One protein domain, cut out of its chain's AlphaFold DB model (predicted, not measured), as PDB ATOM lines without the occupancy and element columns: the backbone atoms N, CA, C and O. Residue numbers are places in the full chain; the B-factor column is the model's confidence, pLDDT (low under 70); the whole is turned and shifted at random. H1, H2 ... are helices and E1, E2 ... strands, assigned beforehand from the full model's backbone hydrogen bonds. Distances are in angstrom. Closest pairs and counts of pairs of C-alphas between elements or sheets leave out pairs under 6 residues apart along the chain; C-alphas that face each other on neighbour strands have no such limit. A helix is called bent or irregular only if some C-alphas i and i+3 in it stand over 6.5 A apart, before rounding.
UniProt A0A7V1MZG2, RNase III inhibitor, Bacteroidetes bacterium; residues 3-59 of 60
ATOM      1  N   ALA A   3       6.695 105.193  83.370       98.12
ATOM      2  CA  ALA A   3       6.843 104.643  84.714       98.12
ATOM      3  C   ALA A   3       6.679 103.118  84.678       98.12
ATOM      4  O   ALA A   3       5.668 102.619  84.185       98.12
ATOM      5  N   PHE A   4       7.660 102.387  85.207       98.06
ATOM      6  CA  PHE A   4       7.634 100.930  85.305       98.06
ATOM      7  C   PHE A   4       7.335 100.491  86.742       98.06
ATOM      8  O   PHE A   4       8.013 100.948  87.668       98.06
ATOM      9  N   PRO A   5       6.368  99.583  86.963       96.94
ATOM     10  CA  PRO A   5       6.271  98.865  88.226       96.94
ATOM     11  C   PRO A   5       7.411  97.839  88.342       96.94
ATOM     12  O   PRO A   5       8.174  97.611  87.404       96.94
ATOM     13  N   SER A   6       7.505  97.158  89.484       94.62
ATOM     14  CA  SER A   6       8.417  96.015  89.635       94.62
ATOM     15  C   SER A   6       7.868  94.790  88.886       94.62
ATOM     16  O   SER A   6       7.137  93.966  89.439       94.62
ATOM     17  N   ILE A   7       8.166  94.717  87.586       96.75
ATOM     18  CA  ILE A   7       7.672  93.676  86.677       96.75
ATOM     19  C   ILE A   7       8.202  92.299  87.113       96.75
ATOM     20  O   ILE A   7       9.368  92.145  87.467       96.75
ATOM     21  N   SER A   8       7.325  91.292  87.083       96.88
ATOM     22  CA  SER A   8       7.604  89.882  87.407       96.88
ATOM     23  C   SER A   8       7.933  89.549  88.871       96.88
ATOM     24  O   SER A   8       8.041  88.370  89.201       96.88
ATOM     25  N   THR A   9       8.026  90.523  89.783       96.12
ATOM     26  CA  THR A   9       8.408  90.270  91.191       96.12
ATOM     27  C   THR A   9       7.225  90.060  92.143       96.12
ATOM     28  O   THR A   9       7.433  89.784  93.320       96.12
ATOM     29  N   GLY A  10       5.989  90.222  91.659       93.12
ATOM     30  CA  GLY A  10       4.756  89.968  92.414       93.12
ATOM     31  C   GLY A  10       4.316  88.506  92.311       93.12
ATOM     32  O   GLY A  10       5.040  87.598  92.713       93.12
ATOM     33  N   ALA A  11       3.147  88.266  91.712       96.81
ATOM     34  CA  ALA A  11       2.586  86.921  91.532       96.81
ATOM     35  C   ALA A  11       3.557  85.930  90.857       96.81
ATOM     36  O   ALA A  11       3.527  84.741  91.160       96.81
ATOM     37  N   TYR A  12       4.437  86.419  89.977       96.56
ATOM     38  CA  TYR A  12       5.367  85.589  89.200       96.56
ATOM     39  C   TYR A  12       6.667  85.263  89.948       96.56
ATOM     40  O   TYR A  12       7.454  84.449  89.471       96.56
ATOM     41  N   ARG A  13       6.883  85.861  91.129       95.81
ATOM     42  CA  ARG A  13       7.967  85.535  92.072       95.81
ATOM     43  C   ARG A  13       9.379  85.529  91.475       95.81
ATOM     44  O   ARG A  13      10.269  84.865  92.005       95.81
ATOM     45  N   PHE A  14       9.620  86.271  90.395       97.88
ATOM     46  CA  PHE A  14      10.964  86.393  89.849       97.88
ATOM     47  C   PHE A  14      11.880  87.082  90.878       97.88
ATOM     48  O   PHE A  14      11.439  88.037  91.528       97.88
ATOM     49  N   PRO A  15      13.145  86.643  91.044       97.62
ATOM     50  CA  PRO A  15      14.020  87.197  92.070       97.62
ATOM     51  C   PRO A  15      14.204  88.708  91.915       97.62
ATOM     52  O   PRO A  15      14.678  89.183  90.881       97.62
ATOM     53  N   PHE A  16      13.861  89.457  92.964       95.94
ATOM     54  CA  PHE A  16      13.738  90.915  92.898       95.94
ATOM     55  C   PHE A  16      15.032  91.601  92.448       95.94
ATOM     56  O   PHE A  16      15.018  92.423  91.536       95.94
ATOM     57  N   GLN A  17      16.168  91.213  93.030       97.19
ATOM     58  CA  GLN A  17      17.475  91.765  92.673       97.19
ATOM     59  C   GLN A  17      17.838  91.517  91.204       97.19
ATOM     60  O   GLN A  17      18.360  92.403  90.532       97.19
ATOM     61  N   ARG A  18      17.499  90.336  90.673       98.12
ATOM     62  CA  ARG A  18      17.706  90.026  89.253       98.12
ATOM     63  C   ARG A  18      16.785  90.863  88.365       98.12
ATOM     64  O   ARG A  18      17.251  91.348  87.341       98.12
ATOM     65  N   ALA A  19      15.519  91.052  88.752       98.12
ATOM     66  CA  ALA A  19      14.580  91.894  88.004       98.12
ATOM     67  C   ALA A  19      15.050  93.351  87.949       98.12
ATOM     68  O   ALA A  19      15.121  93.914  86.863       98.12
ATOM     69  N   ALA A  20      15.422  93.935  89.092       97.94
ATOM     70  CA  ALA A  20      15.907  95.313  89.160       97.94
ATOM     71  C   ALA A  20      17.167  95.516  88.304       97.94
ATOM     72  O   ALA A  20      17.227  96.464  87.524       97.94
ATOM     73  N   LYS A  21      18.131  94.582  88.378       98.38
ATOM     74  CA  LYS A  21      19.336  94.605  87.537       98.38
ATOM     75  C   LYS A  21      18.993  94.623  86.046       98.38
ATOM     76  O   LYS A  21      19.508  95.463  85.317       98.38
ATOM     77  N   ILE A  22      18.130  93.707  85.596       98.44
ATOM     78  CA  ILE A  22      17.716  93.624  84.187       98.44
ATOM     79  C   ILE A  22      16.995  94.908  83.773       98.44
ATOM     80  O   ILE A  22      17.353  95.516  82.772       98.44
ATOM     81  N   ALA A  23      16.018  95.353  84.566       98.25
ATOM     82  CA  ALA A  23      15.214  96.528  84.256       98.25
ATOM     83  C   ALA A  23      16.077  97.787  84.075       98.25
ATOM     84  O   ALA A  23      15.889  98.532  83.113       98.25
ATOM     85  N   LEU A  24      17.052  97.996  84.964       98.25
ATOM     86  CA  LEU A  24      17.978  99.120  84.872       98.25
ATOM     87  C   LEU A  24      18.944  98.982  83.687       98.25
ATOM     88  O   LEU A  24      19.125  99.950  82.952       98.25
ATOM     89  N   GLN A  25      19.528  97.798  83.470       98.25
ATOM     90  CA  GLN A  25      20.484  97.572  82.384       98.25
ATOM     91  C   GLN A  25      19.847  97.760  81.006       98.25
ATOM     92  O   GLN A  25      20.414  98.455  80.164       98.25
ATOM     93  N   GLU A  26      18.666  97.183  80.783       97.81
ATOM     94  CA  GLU A  26      17.961  97.315  79.506       97.81
ATOM     95  C   GLU A  26      17.514  98.755  79.266       97.81
ATOM     96  O   GLU A  26      17.668  99.282  78.165       97.81
ATOM     97  N   THR A  27      17.052  99.435  80.319       97.50
ATOM     98  CA  THR A  27      16.712 100.859  80.236       97.50
ATOM     99  C   THR A  27      17.930 101.704  79.873       97.50
ATOM    100  O   THR A  27      17.859 102.542  78.977       97.50
ATOM    101  N   TYR A  28      19.064 101.473  80.534       96.00
ATOM    102  CA  TYR A  28      20.308 102.179  80.250       96.00
ATOM    103  C   TYR A  28      20.799 101.915  78.821       96.00
ATOM    104  O   TYR A  28      21.149 102.853  78.109       96.00
ATOM    105  N   ASN A  29      20.770 100.658  78.371       96.69
ATOM    106  CA  ASN A  29      21.164 100.275  77.015       96.69
ATOM    107  C   ASN A  29      20.271 100.919  75.948       96.69
ATOM    108  O   ASN A  29      20.782 101.395  74.934       96.69
ATOM    109  N   PHE A  30      18.957 100.968  76.180       96.81
ATOM    110  CA  PHE A  30      18.014 101.637  75.288       96.81
ATOM    111  C   PHE A  30      18.326 103.136  75.173       96.81
ATOM    112  O   PHE A  30      18.496 103.654  74.069       96.81
ATOM    113  N   LEU A  31      18.495 103.812  76.314       95.62
ATOM    114  CA  LEU A  31      18.732 105.258  76.358       95.62
ATOM    115  C   LEU A  31      20.074 105.690  75.747       95.62
ATOM    116  O   LEU A  31      20.239 106.858  75.413       95.62
ATOM    117  N   LYS A  32      21.036 104.776  75.554       95.00
ATOM    118  CA  LYS A  32      22.267 105.090  74.804       95.00
ATOM    119  C   LYS A  32      21.994 105.431  73.340       95.00
ATOM    120  O   LYS A  32      22.738 106.216  72.761       95.00
ATOM    121  N   ASN A  33      20.967 104.820  72.751       95.06
ATOM    122  CA  ASN A  33      20.677 104.918  71.322       95.06
ATOM    123  C   ASN A  33      19.406 105.731  71.029       95.06
ATOM    124  O   ASN A  33      19.234 106.198  69.906       95.06
ATOM    125  N   ASP A  34      18.532 105.918  72.020       94.50
ATOM    126  CA  ASP A  34      17.264 106.629  71.871       94.50
ATOM    127  C   ASP A  34      17.049 107.637  73.012       94.50
ATOM    128  O   ASP A  34      16.946 107.284  74.187       94.50
ATOM    129  N   ASN A  35      16.932 108.914  72.639       92.88
ATOM    130  CA  ASN A  35      16.709 110.030  73.559       92.88
ATOM    131  C   ASN A  35      15.285 110.614  73.477       92.88
ATOM    132  O   ASN A  35      15.056 111.733  73.954       92.88
ATOM    133  N   THR A  36      14.335 109.920  72.846       96.94
ATOM    134  CA  THR A  36      12.927 110.346  72.750       96.94
ATOM    135  C   THR A  36      12.253 110.320  74.122       96.94
ATOM    136  O   THR A  36      11.472 111.215  74.462       96.94
ATOM    137  N   ILE A  37      12.621 109.355  74.969       96.31
ATOM    138  CA  ILE A  37      12.143 109.254  76.346       96.31
ATOM    139  C   ILE A  37      13.081 110.036  77.266       96.31
ATOM    140  O   ILE A  37      14.193 109.618  77.559       96.31
ATOM    141  N   LYS A  38      12.604 111.177  77.773       94.69
ATOM    142  CA  LYS A  38      13.392 112.060  78.653       94.69
ATOM    143  C   LYS A  38      13.406 111.658  80.126       94.69
ATOM    144  O   LYS A  38      14.261 112.110  80.878       94.69
ATOM    145  N   THR A  39      12.430 110.868  80.567       96.31
ATOM    146  CA  THR A  39      12.253 110.558  81.991       96.31
ATOM    147  C   THR A  39      11.643 109.179  82.160       96.31
ATOM    148  O   THR A  39      10.608 108.879  81.552       96.31
ATOM    149  N   ILE A  40      12.277 108.371  83.010       97.62
ATOM    150  CA  ILE A  40      11.837 107.029  83.385       97.62
ATOM    151  C   ILE A  40      11.781 106.942  84.908       97.62
ATOM    152  O   ILE A  40      12.739 107.303  85.588       97.62
ATOM    153  N   TYR A  41      10.660 106.453  85.433       98.25
ATOM    154  CA  TYR A  41      10.471 106.190  86.856       98.25
ATOM    155  C   TYR A  41      10.391 104.686  87.114       98.25
ATOM    156  O   TYR A  41       9.574 103.997  86.507       98.25
ATOM    157  N   PHE A  42      11.182 104.183  88.061       98.12
ATOM    158  CA  PHE A  42      11.016 102.836  88.609       98.12
ATOM    159  C   PHE A  42      10.206 102.919  89.902       98.12
ATOM    160  O   PHE A  42      10.694 103.387  90.933       98.12
ATOM    161  N   ILE A  43       8.948 102.486  89.840       97.75
ATOM    162  CA  ILE A  43       8.011 102.581  90.956       97.75
ATOM    163  C   ILE A  43       8.280 101.434  91.931       97.75
ATOM    164  O   ILE A  43       7.934 100.272  91.695       97.75
ATOM    165  N   CYS A  44       8.930 101.782  93.037       96.62
ATOM    166  CA  CYS A  44       9.314 100.860  94.095       96.62
ATOM    167  C   CYS A  44       8.231 100.815  95.175       96.62
ATOM    168  O   CYS A  44       8.028 101.795  95.889       96.62
ATOM    169  N   PHE A  45       7.551  99.677  95.320       95.06
ATOM    170  CA  PHE A  45       6.589  99.484  96.404       95.06
ATOM    171  C   PHE A  45       7.313  99.029  97.680       95.06
ATOM    172  O   PHE A  45       7.759  97.886  97.780       95.06
ATOM    173  N   GLY A  46       7.434  99.940  98.647       95.00
ATOM    174  CA  GLY A  46       8.092  99.701  99.931       95.00
ATOM    175  C   GLY A  46       9.609  99.924  99.924       95.00
ATOM    176  O   GLY A  46      10.264 100.027  98.883       95.00
ATOM    177  N   GLU A  47      10.184  99.996 101.125       96.75
ATOM    178  CA  GLU A  47      11.593 100.356 101.328       96.75
ATOM    179  C   GLU A  47      12.568  99.319 100.769       96.75
ATOM    180  O   GLU A  47      13.604  99.681 100.210       96.75
ATOM    181  N   ASN A  48      12.229  98.029 100.862       95.38
ATOM    182  CA  ASN A  48      13.085  96.956 100.359       95.38
ATOM    183  C   ASN A  48      13.260  97.032  98.834       95.38
ATOM    184  O   ASN A  48      14.374  96.907  98.329       95.38
ATOM    185  N   ALA A  49      12.174  97.306  98.102       96.44
ATOM    186  CA  ALA A  49      12.231  97.512  96.659       96.44
ATOM    187  C   ALA A  49      13.160  98.685  96.316       96.44
ATOM    188  O   ALA A  49      14.079  98.535  95.511       96.44
ATOM    189  N   LEU A  50      12.971  99.827  96.986       97.75
ATOM    190  CA  LEU A  50      13.790 101.017  96.769       97.75
ATOM    191  C   LEU A  50      15.270 100.760  97.077       97.75
ATOM    192  O   LEU A  50      16.136 101.205  96.322       97.75
ATOM    193  N   LYS A  51      15.568 100.043  98.166       98.12
ATOM    194  CA  LYS A  51      16.931  99.659  98.545       98.12
ATOM    195  C   LYS A  51      17.595  98.843  97.439       98.12
ATOM    196  O   LYS A  51      18.683  99.210  97.005       98.12
ATOM    197  N   ILE A  52      16.924  97.803  96.944       97.50
ATOM    198  CA  ILE A  52      17.469  96.937  95.891       97.50
ATOM    199  C   ILE A  52      17.708  97.728  94.600       97.50
ATOM    200  O   ILE A  52      18.790  97.637  94.027       97.50
ATOM    201  N   TYR A  53      16.751  98.558  94.167       98.19
ATOM    202  CA  TYR A  53      16.948  99.408  92.987       98.19
ATOM    203  C   TYR A  53      18.123 100.380  93.163       98.19
ATOM    204  O   TYR A  53      18.917 100.537  92.240       98.19
ATOM    205  N   LYS A  54      18.287 100.998  94.342       98.12
ATOM    206  CA  LYS A  54      19.438 101.872  94.636       98.12
ATOM    207  C   LYS A  54      20.766 101.114  94.618       98.12
ATOM    208  O   LYS A  54      21.758 101.650  94.135       98.12
ATOM    209  N   GLU A  55      20.808  99.904  95.168       98.19
ATOM    210  CA  GLU A  55      22.016  99.071  95.192       98.19
ATOM    211  C   GLU A  55      22.411  98.585  93.799       98.19
ATOM    212  O   GLU A  55      23.595  98.621  93.472       98.19
ATOM    213  N   GLU A  56      21.452  98.171  92.970       98.19
ATOM    214  CA  GLU A  56      21.732  97.781  91.585       98.19
ATOM    215  C   GLU A  56      22.089  98.994  90.716       98.19
ATOM    216  O   GLU A  56      23.023  98.905  89.927       98.19
ATOM    217  N   TYR A  57      21.442 100.148  90.910       97.56
ATOM    218  CA  TYR A  57      21.774 101.376  90.178       97.56
ATOM    219  C   TYR A  57      23.211 101.847  90.428       97.56
ATOM    220  O   TYR A  57      23.866 102.313  89.508       97.56
ATOM    221  N   LYS A  58      23.743 101.676  91.645       97.81
ATOM    222  CA  LYS A  58      25.148 101.996  91.963       97.81
ATOM    223  C   LYS A  58      26.175 101.134  91.214       97.81
ATOM    224  O   LYS A  58      27.360 101.442  91.284       97.81
ATOM    225  N   LYS A  59      25.747 100.028  90.598       96.38
ATOM    226  CA  LYS A  59      26.612  99.092  89.862       96.38
ATOM    227  C   LYS A  59      26.592  99.328  88.350       96.38
ATOM    228  O   LYS A  59      27.376  98.679  87.660       96.38
TER     229      LYS A  59
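What this domain is: This is residues 3 to 59 of the 60 residues of the protein "RNase III inhibitor" of Bacteroidetes bacterium (UniProt A0A7V1MZG2). One long helix, H1, makes the long axis; the chain then turns at its far end and folds back past it through a short strand, E1, to a second, shorter helix, H2, which packs slantwise on the first half of H1. Before H1, residues 3 to 15 form a long stretch with no named element, which starts beside E1 and loops round to the beginning of H1, while residues 28 to 38 stick out at the other end. The printed part has 57 residues, with two named helices and one named strand in the order H1, E1, H2, and its class is mostly helix. It is compact, with a radius of gyration of the C-alphas of 11.5 A, and spans 31 by 23 by 16 A.

How they stand to each other: At the start of the printed part, residues 3 to 4 form a short parallel pairing with residues 41 to 42 of E1, the strand of residues 40 to 42. E1 pairs with no named strand. H1, residues 16 to 33, and H2, residues 47 to 57, touch, with 13 pairs of C-alphas within 8 A. H1 touches H2 with residues 16 to 24 alone, and the closest C-alphas of the two helices are those of Lys 21 and Glu 56, 5.7 A apart. The two helices run the same way at a steep tilt of 45 degrees, with their centres 13.2 A apart. H1 and E1 are only just apart, at a closest 8.5 A between C-alphas. E1 and H2 are also only just apart, at 8.1 A. In H2 every O i to N i+4 pair is within hydrogen-bond range; in H1 13 of 14 are.

Where its parts are: Ala 3 has its C-alpha at (6.843, 104.643, 84.714). H1 begins at C-alpha 16, at (13.738, 90.915, 92.898), and runs for 26.6 A to Asn 33. E1, from Ile 40 to Phe 42, is 6.7 A long. H2 begins at Glu 47 and runs for 15.1 A, with C-alpha 57 at (21.774, 101.376, 90.178). Neither helix is bent.

The domain as a whole: The two C-alphas farthest apart are those of Ala 11 and Asn 33, at 32.6 A. Residues 28 to 38, of which 28 to 33 belong to H1, stand free, and the body without them has 46 residues and spans 26 by 19 by 19 A. The link from H1 to E1, with 6 residues, is short, and that from E1 to H2, with 4, is tight. The printed part has no cut. The mean pLDDT of the printed part is 96.9, and no printed residue is under 70.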